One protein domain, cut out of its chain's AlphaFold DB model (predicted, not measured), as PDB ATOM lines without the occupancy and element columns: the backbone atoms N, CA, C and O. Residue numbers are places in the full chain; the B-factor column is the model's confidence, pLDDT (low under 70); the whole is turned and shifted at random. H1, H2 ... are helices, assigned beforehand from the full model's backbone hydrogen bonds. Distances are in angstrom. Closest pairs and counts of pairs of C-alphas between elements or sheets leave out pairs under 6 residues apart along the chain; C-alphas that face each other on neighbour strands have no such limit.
ATOM      1  N   ALA A   2      37.085  85.758   6.650       26.86
ATOM      2  CA  ALA A   2      36.619  84.408   6.327       26.86
ATOM      3  C   ALA A   2      37.761  83.392   6.506       26.86
ATOM      4  O   ALA A   2      38.769  83.476   5.807       26.86
ATOM      5  N   VAL A   3      37.602  82.448   7.435       26.61
ATOM      6  CA  VAL A   3      38.533  81.326   7.621       26.61
ATOM      7  C   VAL A   3      38.084  80.175   6.716       26.61
ATOM      8  O   VAL A   3      36.979  79.665   6.908       26.61
ATOM      9  N   PRO A   4      38.895  79.740   5.736       31.62
ATOM     10  CA  PRO A   4      38.575  78.566   4.940       31.62
ATOM     11  C   PRO A   4      38.837  77.298   5.766       31.62
ATOM     12  O   PRO A   4      39.973  76.835   5.856       31.62
ATOM     13  N   LEU A   5      37.783  76.728   6.358       31.16
ATOM     14  CA  LEU A   5      37.799  75.370   6.914       31.16
ATOM     15  C   LEU A   5      38.037  74.375   5.767       31.16
ATOM     16  O   LEU A   5      37.105  74.031   5.041       31.16
ATOM     17  N   ARG A   6      39.299  73.982   5.553       33.06
ATOM     18  CA  ARG A   6      39.734  73.334   4.304       33.06
ATOM     19  C   ARG A   6      39.803  71.807   4.329       33.06
ATOM     20  O   ARG A   6      39.881  71.213   3.263       33.06
ATOM     21  N   ASP A   7      39.708  71.187   5.502       32.91
ATOM     22  CA  ASP A   7      40.142  69.793   5.679       32.91
ATOM     23  C   ASP A   7      38.998  68.754   5.739       32.91
ATOM     24  O   ASP A   7      39.254  67.585   6.020       32.91
ATOM     25  N   ILE A   8      37.732  69.139   5.486       37.25
ATOM     26  CA  ILE A   8      36.574  68.207   5.505       37.25
ATOM     27  C   ILE A   8      35.512  68.491   4.409       37.25
ATOM     28  O   ILE A   8      34.309  68.444   4.672       37.25
ATOM     29  N   VAL A   9      35.906  68.789   3.161       32.81
ATOM     30  CA  VAL A   9      34.957  68.827   2.019       32.81
ATOM     31  C   VAL A   9      35.613  68.355   0.711       32.81
ATOM     32  O   VAL A   9      36.742  68.736   0.423       32.81
ATOM     33  N   ASN A  10      34.890  67.577  -0.106       34.31
ATOM     34  CA  ASN A  10      35.255  67.314  -1.509       34.31
ATOM     35  C   ASN A  10      35.246  68.623  -2.326       34.31
ATOM     36  O   ASN A  10      34.300  69.404  -2.197       34.31
ATOM     37  N   GLU A  11      36.233  68.829  -3.205       36.09
ATOM     38  CA  GLU A  11      36.455  70.123  -3.884       36.09
ATOM     39  C   GLU A  11      35.296  70.604  -4.784       36.09
ATOM     40  O   GLU A  11      35.150  71.807  -4.981       36.09
ATOM     41  N   ASP A  12      34.427  69.709  -5.267       39.44
ATOM     42  CA  ASP A  12      33.264  70.059  -6.106       39.44
ATOM     43  C   ASP A  12      32.039  70.592  -5.328       39.44
ATOM     44  O   ASP A  12      31.036  70.986  -5.927       39.44
ATOM     45  N   SER A  13      32.066  70.599  -3.990       38.34
ATOM     46  CA  SER A  13      30.947  71.126  -3.193       38.34
ATOM     47  C   SER A  13      31.040  72.647  -3.032       38.34
ATOM     48  O   SER A  13      32.104  73.148  -2.663       38.34
ATOM     49  N   PRO A  14      29.940  73.412  -3.200       43.69
ATOM     50  CA  PRO A  14      29.973  74.855  -2.988       43.69
ATOM     51  C   PRO A  14      30.383  75.173  -1.543       43.69
ATOM     52  O   PRO A  14      29.741  74.736  -0.583       43.69
ATOM     53  N   VAL A  15      31.464  75.942  -1.392       49.53
ATOM     54  CA  VAL A  15      31.956  76.401  -0.089       49.53
ATOM     55  C   VAL A  15      30.970  77.422   0.468       49.53
ATOM     56  O   VAL A  15      30.878  78.545  -0.019       49.53
ATOM     57  N   ILE A  16      30.224  77.013   1.491       50.94
ATOM     58  CA  ILE A  16      29.226  77.837   2.173       50.94
ATOM     59  C   ILE A  16      29.942  78.771   3.170       50.94
ATOM     60  O   ILE A  16      30.515  78.280   4.145       50.94
ATOM     61  N   PRO A  17      29.923  80.107   2.980       56.59
ATOM     62  CA  PRO A  17      30.644  81.036   3.846       56.59
ATOM     63  C   PRO A  17      29.841  81.365   5.115       56.59
ATOM     64  O   PRO A  17      29.139  82.376   5.198       56.59
ATOM     65  N   LEU A  18      29.975  80.522   6.138       64.12
ATOM     66  CA  LEU A  18      29.583  80.872   7.505       64.12
ATOM     67  C   LEU A  18      30.546  81.939   8.047       64.12
ATOM     68  O   LEU A  18      31.764  81.768   8.001       64.12
ATOM     69  N   GLY A  19      30.007  83.049   8.557       73.00
ATOM     70  CA  GLY A  19      30.806  84.035   9.289       73.00
ATOM     71  C   GLY A  19      31.251  83.471  10.639       73.00
ATOM     72  O   GLY A  19      30.511  82.699  11.252       73.00
ATOM     73  N   LEU A  20      32.423  83.881  11.133       79.12
ATOM     74  CA  LEU A  20      32.918  83.424  12.440       79.12
ATOM     75  C   LEU A  20      31.948  83.794  13.570       79.12
ATOM     76  O   LEU A  20      31.754  83.003  14.487       79.12
ATOM     77  N   LEU A  21      31.277  84.947  13.454       82.19
ATOM     78  CA  LEU A  21      30.223  85.375  14.373       82.19
ATOM     79  C   LEU A  21      29.048  84.381  14.463       82.19
ATOM     80  O   LEU A  21      28.488  84.217  15.539       82.19
ATOM     81  N   TYR A  22      28.696  83.681  13.377       79.31
ATOM     82  CA  TYR A  22      27.645  82.653  13.414       79.31
ATOM     83  C   TYR A  22      28.132  81.380  14.103       79.31
ATOM     84  O   TYR A  22      27.419  80.830  14.932       79.31
ATOM     85  N   LEU A  23      29.360  80.941  13.805       80.88
ATOM     86  CA  LEU A  23      29.974  79.771  14.446       80.88
ATOM     87  C   LEU A  23      30.250  79.980  15.945       80.88
ATOM     88  O   LEU A  23      30.514  79.012  16.650       80.88
ATOM     89  N   ALA A  24      30.205  81.219  16.436       86.00
ATOM     90  CA  ALA A  24      30.358  81.515  17.854       86.00
ATOM     91  C   ALA A  24      29.076  81.293  18.680       86.00
ATOM     92  O   ALA A  24      29.189  81.144  19.891       86.00
ATOM     93  N   ILE A  25      27.894  81.241  18.052       86.25
ATOM     94  CA  ILE A  25      26.592  81.088  18.725       86.25
ATOM     95  C   ILE A  25      26.420  79.645  19.241       86.25
ATOM     96  O   ILE A  25      26.578  78.684  18.481       86.25
ATOM     97  N   ASP A  26      26.060  79.471  20.519       83.12
ATOM     98  CA  ASP A  26      25.924  78.151  21.161       83.12
ATOM     99  C   ASP A  26      24.561  77.510  20.843       83.12
ATOM    100  O   ASP A  26      23.580  77.635  21.578       83.12
ATOM    101  N   CYS A  27      24.492  76.792  19.720       74.88
ATOM    102  CA  CYS A  27      23.322  76.008  19.313       74.88
ATOM    103  C   CYS A  27      23.218  74.698  20.100       74.88
ATOM    104  O   CYS A  27      23.389  73.587  19.602       74.88
ATOM    105  N   SER A  28      22.914  74.866  21.384       63.16
ATOM    106  CA  SER A  28      23.143  73.894  22.449       63.16
ATOM    107  C   SER A  28      22.226  72.650  22.428       63.16
ATOM    108  O   SER A  28      22.406  71.743  23.253       63.16
ATOM    109  N   TRP A  29      21.261  72.616  21.495       65.00
ATOM    110  CA  TRP A  29      20.153  71.656  21.395       65.00
ATOM    111  C   TRP A  29      20.083  70.875  20.065       65.00
ATOM    112  O   TRP A  29      19.404  69.849  20.006       65.00
ATOM    113  N   SER A  30      20.781  71.319  19.012       63.78
ATOM    114  CA  SER A  30      20.816  70.650  17.703       63.78
ATOM    115  C   SER A  30      22.087  71.010  16.919       63.78
ATOM    116  O   SER A  30      22.446  72.190  16.904       63.78
ATOM    117  N   PRO A  31      22.723  70.066  16.198       67.00
ATOM    118  CA  PRO A  31      23.765  70.391  15.225       67.00
ATOM    119  C   PRO A  31      23.287  71.411  14.182       67.00
ATOM    120  O   PRO A  31      22.111  71.438  13.811       67.00
ATOM    121  N   TRP A  32      24.208  72.214  13.652       70.75
ATOM    122  CA  TRP A  32      23.931  73.082  12.510       70.75
ATOM    123  C   TRP A  32      23.717  72.215  11.265       70.75
ATOM    124  O   TRP A  32      24.680  71.666  10.730       70.75
ATOM    125  N   ASN A  33      22.471  72.076  10.814       66.69
ATOM    126  CA  ASN A  33      22.122  71.338   9.600       66.69
ATOM    127  C   ASN A  33      22.021  72.300   8.401       66.69
ATOM    128  O   ASN A  33      21.341  73.327   8.478       66.69
ATOM    129  N   PHE A  34      22.695  71.972   7.295       67.31
ATOM    130  CA  PHE A  34      22.805  72.847   6.114       67.31
ATOM    131  C   PHE A  34      21.812  72.523   4.986       67.31
ATOM    132  O   PHE A  34      21.883  73.116   3.912       67.31
ATOM    133  N   GLY A  35      20.872  71.597   5.211       60.69
ATOM    134  CA  GLY A  35      19.843  71.204   4.239       60.69
ATOM    135  C   GLY A  35      20.328  70.275   3.117       60.69
ATOM    136  O   GLY A  35      19.506  69.707   2.403       60.69
ATOM    137  N   ASP A  36      21.640  70.067   2.995       63.34
ATOM    138  CA  ASP A  36      22.291  69.125   2.073       63.34
ATOM    139  C   ASP A  36      22.663  67.781   2.735       63.34
ATOM    140  O   ASP A  36      23.304  66.931   2.118       63.34
ATOM    141  N   GLY A  37      22.257  67.583   3.994       64.19
ATOM    142  CA  GLY A  37      22.585  66.409   4.805       64.19
ATOM    143  C   GLY A  37      23.876  66.534   5.619       64.19
ATOM    144  O   GLY A  37      24.168  65.631   6.400       64.19
ATOM    145  N   ARG A  38      24.635  67.634   5.496       71.75
ATOM    146  CA  ARG A  38      25.761  67.921   6.396       71.75
ATOM    147  C   ARG A  38      25.266  68.512   7.712       71.75
ATOM    148  O   ARG A  38      24.432  69.420   7.728       71.75
ATOM    149  N   GLU A  39      25.851  68.030   8.805       70.25
ATOM    150  CA  GLU A  39      25.623  68.523  10.161       70.25
ATOM    151  C   GLU A  39      26.949  68.904  10.825       70.25
ATOM    152  O   GLU A  39      27.928  68.162  10.750       70.25
ATOM    153  N   LEU A  40      26.979  70.060  11.490       74.12
ATOM    154  CA  LEU A  40      28.123  70.542  12.263       74.12
ATOM    155  C   LEU A  40      27.719  70.692  13.734       74.12
ATOM    156  O   LEU A  40      26.998  71.617  14.106       74.12
ATOM    157  N   ALA A  41      28.193  69.777  14.577       71.88
ATOM    158  CA  ALA A  41      28.092  69.893  16.027       71.88
ATOM    159  C   ALA A  41      29.325  70.634  16.564       71.88
ATOM    160  O   ALA A  41      30.452  70.166  16.402       71.88
ATOM    161  N   LEU A  42      29.115  71.790  17.197       77.31
ATOM    162  CA  LEU A  42      30.178  72.566  17.839       77.31
ATOM    163  C   LEU A  42      30.244  72.247  19.344       77.31
ATOM    164  O   LEU A  42      29.209  71.961  19.952       77.31
ATOM    165  N   PRO A  43      31.436  72.275  19.969       76.44
ATOM    166  CA  PRO A  43      31.561  72.105  21.411       76.44
ATOM    167  C   PRO A  43      30.995  73.326  22.150       76.44
ATOM    168  O   PRO A  43      31.261  74.463  21.765       76.44
ATOM    169  N   LYS A  44      30.262  73.093  23.248       79.38
ATOM    170  CA  LYS A  44      29.746  74.171  24.110       79.38
ATOM    171  C   LYS A  44      30.885  74.986  24.720       79.38
ATOM    172  O   LYS A  44      31.940  74.440  25.060       79.38
ATOM    173  N   TRP A  45      30.655  76.281  24.927       82.75
ATOM    174  CA  TRP A  45      31.672  77.160  25.507       82.75
ATOM    175  C   TRP A  45      32.005  76.780  26.961       82.75
ATOM    176  O   TRP A  45      31.096  76.602  27.775       82.75
ATOM    177  N   PRO A  46      33.295  76.732  27.358       83.44
ATOM    178  CA  PRO A  46      33.692  76.292  28.698       83.44
ATOM    179  C   PRO A  46      33.277  77.265  29.815       83.44
ATOM    180  O   PRO A  46      33.223  76.871  30.980       83.44
ATOM    181  N   CYS A  47      32.982  78.532  29.499       86.69
ATOM    182  CA  CYS A  47      32.305  79.450  30.418       86.69
ATOM    183  C   CYS A  47      31.631  80.623  29.683       86.69
ATOM    184  O   CYS A  47      32.110  81.075  28.639       86.69
ATOM    185  N   ARG A  48      30.570  81.190  30.287       88.19
ATOM    186  CA  ARG A  48      29.847  82.362  29.745       88.19
ATOM    187  C   ARG A  48      30.761  83.566  29.470       88.19
ATOM    188  O   ARG A  48      30.547  84.288  28.505       88.19
ATOM    189  N   LYS A  49      31.804  83.770  30.291       88.56
ATOM    190  CA  LYS A  49      32.756  84.886  30.131       88.56
ATOM    191  C   LYS A  49      33.607  84.764  28.865       88.56
ATOM    192  O   LYS A  49      33.822  85.773  28.205       88.56
ATOM    193  N   LEU A  50      34.077  83.560  28.524       89.44
ATOM    194  CA  LEU A  50      34.845  83.345  27.294       89.44
ATOM    195  C   LEU A  50      33.947  83.507  26.066       89.44
ATOM    196  O   LEU A  50      34.328  84.207  25.137       89.44
ATOM    197  N   HIS A  51      32.744  82.926  26.113       90.31
ATOM    198  CA  HIS A  51      31.733  83.063  25.066       90.31
ATOM    199  C   HIS A  51      31.459  84.543  24.745       90.31
ATOM    200  O   HIS A  51      31.689  84.988  23.622       90.31
ATOM    201  N   ALA A  52      31.088  85.333  25.758       90.75
ATOM    202  CA  ALA A  52      30.803  86.754  25.593       90.75
ATOM    203  C   ALA A  52      32.022  87.573  25.127       90.75
ATOM    204  O   ALA A  52      31.876  88.485  24.316       90.75
ATOM    205  N   ALA A  53      33.231  87.243  25.599       89.38
ATOM    206  CA  ALA A  53      34.458  87.921  25.179       89.38
ATOM    207  C   ALA A  53      34.824  87.630  23.713       89.38
ATOM    208  O   ALA A  53      35.220  88.547  22.994       89.38
ATOM    209  N   VAL A  54      34.669  86.383  23.249       89.00
ATOM    210  CA  VAL A  54      34.931  86.019  21.848       89.00
ATOM    211  C   VAL A  54      33.868  86.609  20.924       89.00
ATOM    212  O   VAL A  54      34.229  87.191  19.906       89.00
ATOM    213  N   LEU A  55      32.584  86.556  21.298       89.00
ATOM    214  CA  LEU A  55      31.509  87.248  20.577       89.00
ATOM    215  C   LEU A  55      31.788  88.751  20.465       89.00
ATOM    216  O   LEU A  55      31.779  89.287  19.362       89.00
ATOM    217  N   GLY A  56      32.097  89.425  21.578       87.50
ATOM    218  CA  GLY A  56      32.396  90.859  21.571       87.50
ATOM    219  C   GLY A  56      33.605  91.211  20.698       87.50
ATOM    220  O   GLY A  56      33.562  92.191  19.953       87.50
ATOM    221  N   ALA A  57      34.654  90.381  20.712       87.69
ATOM    222  CA  ALA A  57      35.813  90.550  19.837       87.69
ATOM    223  C   ALA A  57      35.466  90.326  18.353       87.69
ATOM    224  O   ALA A  57      35.940  91.072  17.498       87.69
ATOM    225  N   LEU A  58      34.616  89.342  18.038       86.62
ATOM    226  CA  LEU A  58      34.156  89.072  16.672       86.62
ATOM    227  C   LEU A  58      33.254  90.190  16.140       86.62
ATOM    228  O   LEU A  58      33.478  90.641  15.024       86.62
ATOM    229  N   VAL A  59      32.312  90.697  16.939       86.12
ATOM    230  CA  VAL A  59      31.478  91.863  16.586       86.12
ATOM    231  C   VAL A  59      32.327  93.131  16.412       86.12
ATOM    232  O   VAL A  59      32.076  93.920  15.507       86.12
ATOM    233  N   SER A  60      33.388  93.301  17.208       82.31
ATOM    234  CA  SER A  60      34.332  94.421  17.048       82.31
ATOM    235  C   SER A  60      35.212  94.307  15.791       82.31
ATOM    236  O   SER A  60      35.678  95.321  15.275       82.31
ATOM    237  N   ALA A  61      35.472  93.088  15.304       78.50
ATOM    238  CA  ALA A  61      36.357  92.829  14.164       78.50
ATOM    239  C   ALA A  61      35.609  92.645  12.829       78.50
ATOM    240  O   ALA A  61      36.165  92.911  11.761       78.50
ATOM    241  N   GLU A  62      34.360  92.183  12.864       65.00
ATOM    242  CA  GLU A  62      33.467  92.075  11.712       65.00
ATOM    243  C   GLU A  62      32.431  93.203  11.809       65.00
ATOM    244  O   GLU A  62      31.398  93.053  12.451       65.00
ATOM    245  N   VAL A  63      32.750  94.351  11.192       58.12
ATOM    246  CA  VAL A  63      32.077  95.659  11.359       58.12
ATOM    247  C   VAL A  63      30.626  95.658  10.837       58.12
ATOM    248  O   VAL A  63      30.327  96.190   9.768       58.12
ATOM    249  N   GLY A  64      29.724  95.020  11.581       63.31
ATOM    250  CA  GLY A  64      28.299  94.910  11.276       63.31
ATOM    251  C   GLY A  64      27.632  93.746  12.010       63.31
ATOM    252  O   GLY A  64      27.621  92.619  11.510       63.31
ATOM    253  N   THR A  65      27.003  94.051  13.147       68.69
ATOM    254  CA  THR A  65      26.142  93.164  13.958       68.69
ATOM    255  C   THR A  65      25.054  92.446  13.163       68.69
ATOM    256  O   THR A  65      24.675  91.338  13.526       68.69
ATOM    257  N   ASP A  66      24.575  93.051  12.074       68.94
ATOM    258  CA  ASP A  66      23.395  92.599  11.323       68.94
ATOM    259  C   ASP A  66      23.739  91.836  10.033       68.94
ATOM    260  O   ASP A  66      22.855  91.506   9.234       68.94
ATOM    261  N   ARG A  67      25.028  91.557   9.790       71.94
ATOM    262  CA  ARG A  67      25.498  90.930   8.547       71.94
ATOM    263  C   ARG A  67      24.935  89.513   8.389       71.94
ATOM    264  O   ARG A  67      25.471  88.561   8.948       71.94
ATOM    265  N   ARG A  68      23.912  89.376   7.544       71.00
ATOM    266  CA  ARG A  68      23.220  88.114   7.250       71.00
ATOM    267  C   ARG A  68      24.138  87.018   6.690       71.00
ATOM    268  O   ARG A  68      25.009  87.275   5.856       71.00
ATOM    269  N   CYS A  69      23.876  85.774   7.090       66.25
ATOM    270  CA  CYS A  69      24.509  84.573   6.545       66.25
ATOM    271  C   CYS A  69      23.771  84.073   5.294       66.25
ATOM    272  O   CYS A  69      22.543  83.972   5.286       66.25
ATOM    273  N   THR A  70      24.525  83.663   4.270       56.47
ATOM    274  CA  THR A  70      24.002  83.161   2.986       56.47
ATOM    275  C   THR A  70      23.194  81.864   3.081       56.47
ATOM    276  O   THR A  70      22.506  81.527   2.126       56.47
ATOM    277  N   VAL A  71      23.281  81.119   4.191       59.03
ATOM    278  CA  VAL A  71      22.526  79.867   4.407       59.03
ATOM    279  C   VAL A  71      21.083  80.140   4.815       59.03
ATOM    280  O   VAL A  71      20.165  79.467   4.358       59.03
ATOM    281  N   PHE A  72      20.891  81.107   5.712       59.16
ATOM    282  CA  PHE A  72      19.629  81.291   6.426       59.16
ATOM    283  C   PHE A  72      18.929  82.616   6.098       59.16
ATOM    284  O   PHE A  72      17.779  82.774   6.488       59.16
ATOM    285  N   ASP A  73      19.621  83.579   5.470       70.25
ATOM    286  CA  ASP A  73      19.172  84.972   5.262       70.25
ATOM    287  C   ASP A  73      18.650  85.664   6.547       70.25
ATOM    288  O   ASP A  73      17.864  86.608   6.524       70.25
ATOM    289  N   THR A  74      19.118  85.201   7.709       74.00
ATOM    290  CA  THR A  74      18.783  85.750   9.030       74.00
ATOM    291  C   THR A  74      19.976  86.521   9.596       74.00
ATOM    292  O   THR A  74      21.118  86.085   9.398       74.00
ATOM    293  N   PRO A  75      19.766  87.658  10.288       81.00
ATOM    294  CA  PRO A  75      20.837  88.347  11.009       81.00
ATOM    295  C   PRO A  75      21.345  87.484  12.186       81.00
ATOM    296  O   PRO A  75      20.607  86.610  12.653       81.00
ATOM    297  N   PRO A  76      22.572  87.712  12.692       84.94
ATOM    298  CA  PRO A  76      23.164  86.916  13.774       84.94
ATOM    299  C   PRO A  76      22.272  86.808  15.015       84.94
ATOM    300  O   PRO A  76      22.109  85.714  15.555       84.94
ATOM    301  N   ILE A  77      21.619  87.907  15.411       86.50
ATOM    302  CA  ILE A  77      20.715  87.937  16.569       86.50
ATOM    303  C   ILE A  77      19.531  86.977  16.395       86.50
ATOM    304  O   ILE A  77      19.240  86.208  17.305       86.50
ATOM    305  N   LEU A  78      18.914  86.899  15.212       81.62
ATOM    306  CA  LEU A  78      17.819  85.952  14.965       81.62
ATOM    307  C   LEU A  78      18.299  84.489  14.978       81.62
ATOM    308  O   LEU A  78      17.529  83.593  15.315       81.62
ATOM    309  N   THR A  79      19.569  84.226  14.664       82.31
ATOM    310  CA  THR A  79      20.160  82.888  14.825       82.31
ATOM    311  C   THR A  79      20.431  82.552  16.292       82.31
ATOM    312  O   THR A  79      20.111  81.444  16.711       82.31
ATOM    313  N   ALA A  80      20.910  83.503  17.100       87.31
ATOM    314  CA  ALA A  80      21.014  83.331  18.553       87.31
ATOM    315  C   ALA A  80      19.645  83.027  19.187       87.31
ATOM    316  O   ALA A  80      19.509  82.092  19.977       87.31
ATOM    317  N   VAL A  81      18.601  83.727  18.729       86.38
ATOM    318  CA  VAL A  81      17.207  83.493  19.133       86.38
ATOM    319  C   VAL A  81      16.685  82.122  18.707       86.38
ATOM    320  O   VAL A  81      15.868  81.550  19.414       86.38
ATOM    321  N   ARG A  82      17.160  81.547  17.596       80.00
ATOM    322  CA  ARG A  82      16.837  80.163  17.188       80.00
ATOM    323  C   ARG A  82      17.589  79.090  17.983       80.00
ATOM    324  O   ARG A  82      17.263  77.910  17.870       80.00
ATOM    325  N   CYS A  83      18.613  79.480  18.733       82.12
ATOM    326  CA  CYS A  83      19.488  78.575  19.468       82.12
ATOM    327  C   CYS A  83      19.297  78.639  20.993       82.12
ATOM    328  O   CYS A  83      19.996  77.922  21.707       82.12
ATOM    329  N   ALA A  84      18.323  79.429  21.469       87.12
ATOM    330  CA  ALA A  84      18.097  79.760  22.880       87.12
ATOM    331  C   ALA A  84      19.337  80.372  23.577       87.12
ATOM    332  O   ALA A  84      19.532  80.244  24.785       87.12
ATOM    333  N   ASP A  85      20.196  81.048  22.808       88.31
ATOM    334  CA  ASP A  85      21.476  81.561  23.289       88.31
ATOM    335  C   ASP A  85      21.348  82.990  23.835       88.31
ATOM    336  O   ASP A  85      21.645  83.981  23.161       88.31
ATOM    337  N   SER A  86      20.930  83.076  25.098       91.38
ATOM    338  CA  SER A  86      20.853  84.327  25.867       91.38
ATOM    339  C   SER A  86      22.176  85.101  25.934       91.38
ATOM    340  O   SER A  86      22.157  86.319  26.061       91.38
ATOM    341  N   ILE A  87      23.334  84.446  25.801       91.81
ATOM    342  CA  ILE A  87      24.643  85.119  25.874       91.81
ATOM    343  C   ILE A  87      24.937  85.823  24.547       91.81
ATOM    344  O   ILE A  87      25.343  86.986  24.541       91.81
ATOM    345  N   SER A  88      24.680  85.151  23.421       90.69
ATOM    346  CA  SER A  88      24.752  85.786  22.101       90.69
ATOM    347  C   SER A  88      23.739  86.920  21.957       90.69
ATOM    348  O   SER A  88      24.100  87.978  21.446       90.69
ATOM    349  N   VAL A  89      22.504  86.751  22.443       91.81
ATOM    350  CA  VAL A  89      21.486  87.817  22.427       91.81
ATOM    351  C   VAL A  89      21.929  89.015  23.275       91.81
ATOM    352  O   VAL A  89      21.970  90.129  22.753       91.81
ATOM    353  N   GLU A  90      22.357  88.804  24.526       92.38
ATOM    354  CA  GLU A  90      22.857  89.867  25.414       92.38
ATOM    355  C   GLU A  90      24.011  90.663  24.775       92.38
ATOM    356  O   GLU A  90      24.019  91.896  24.812       92.38
ATOM    357  N   VAL A  91      24.987  89.979  24.166       92.19
ATOM    358  CA  VAL A  91      26.151  90.631  23.546       92.19
ATOM    359  C   VAL A  91      25.780  91.359  22.254       92.19
ATOM    360  O   VAL A  91      26.263  92.470  22.036       92.19
ATOM    361  N   LEU A  92      24.925  90.784  21.406       90.94
ATOM    362  CA  LEU A  92      24.515  91.416  20.149       90.94
ATOM    363  C   LEU A  92      23.661  92.667  20.396       90.94
ATOM    364  O   LEU A  92      23.934  93.705  19.794       90.94
ATOM    365  N   LEU A  93      22.717  92.618  21.343       90.81
ATOM    366  CA  LEU A  93      21.943  93.790  21.775       90.81
ATOM    367  C   LEU A  93      22.860  94.902  22.314       90.81
ATOM    368  O   LEU A  93      22.782  96.043  21.861       90.81
ATOM    369  N   LYS A  94      23.820  94.564  23.189       90.12
ATOM    370  CA  LYS A  94      24.804  95.524  23.735       90.12
ATOM    371  C   LYS A  94      25.718  96.173  22.691       90.12
ATOM    372  O   LYS A  94      26.315  97.205  22.986       90.12
ATOM    373  N   ASN A  95      25.835  95.592  21.497       88.44
ATOM    374  CA  ASN A  95      26.586  96.158  20.372       88.44
ATOM    375  C   ASN A  95      25.677  96.805  19.305       88.44
ATOM    376  O   ASN A  95      26.162  97.164  18.235       88.44
ATOM    377  N   GLY A  96      24.380  96.980  19.585       86.12
ATOM    378  CA  GLY A  96      23.447  97.676  18.697       86.12
ATOM    379  C   GLY A  96      22.946  96.846  17.514       86.12
ATOM    380  O   GLY A  96      22.686  97.409  16.455       86.12
ATOM    381  N   ALA A  97      22.820  95.521  17.663       86.69
ATOM    382  CA  ALA A  97      22.142  94.688  16.668       86.69
ATOM    383  C   ALA A  97      20.680  95.124  16.461       86.69
ATOM    384  O   ALA A  97      19.959  95.397  17.424       86.69
ATOM    385  N   ALA A  98      20.237  95.163  15.206       83.38
ATOM    386  CA  ALA A  98      18.908  95.618  14.834       83.38
ATOM    387  C   ALA A  98      17.816  94.643  15.310       83.38
ATOM    388  O   ALA A  98      17.759  93.482  14.892       83.38
ATOM    389  N   THR A  99      16.921  95.142  16.164       82.38
ATOM    390  CA  THR A  99      15.738  94.423  16.660       82.38
ATOM    391  C   THR A  99      14.538  94.528  15.717       82.38
ATOM    392  O   THR A  99      13.758  93.585  15.606       82.38
TER     393      THR A  99
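AT A GLANCE: This is residues 2 to 99 of the 666 residues of the protein "Ankyrin_rpt-contain_dom domain-containing protein" of Vitrella brassicaformis (strain CCMP3155) (UniProt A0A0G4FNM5). With little regular structure, the domain gathers its helices toward one end, where H4 packs on H2 and H3 and short H1 packs on H2; long loops make the other end, and residues 7 to 14 stick out. The 98 printed residues hold four named helices, H1 to H4 in chain order, and no named strand: all helix, with 34 residues in named elements. It is compact, radius of gyration of the C-alphas 13.4 A, yet elongated, 40 by 26 by 20 A.

IN THESE COORDINATES: H2, residues 48 to 61, runs 19.9 A from C-alpha 48 at (29.847, 82.362, 29.745). H4, residues 86 to 94, spans 12.1 A, ending at C-alpha 94 (24.804, 95.524, 23.735). H3 is residues 76 to 82, 9.9 A; H1 is residues 20 to 23, 5.1 A.

HOW THE PARTS SIT: H2 touches H4 at a steep tilt of 38 degrees, the same way; the closest C-alphas, Ala 52 and Ile 87, are 6.4 A apart. H3 and H4 form a helical hairpin and touch at a shallow tilt of 30 degrees, closest C-alphas Ala 80 and Ser 88, 5.7 A. H2, with residues 55 to 59 alone, touches H1, closest C-alphas Leu 58 and Leu 21, 5.9 A. H1 and H3 only just touch, with 3 pairs of C-alphas within 8 A, the closest those of Tyr 22 and Pro 76, 6.2 A. Every O i to N i+4 pair is within hydrogen-bond range in H2, H3 and H4; H1 is too short for one.

THE WHOLE: The farthest C-alphas, Asp 12 and Lys 94, are 40.1 A apart. The printed part has no cut; the links H1 to H2 and H2 to H3 are long. Model pLDDT is under 70 for 35 residues, among them 2 to 18.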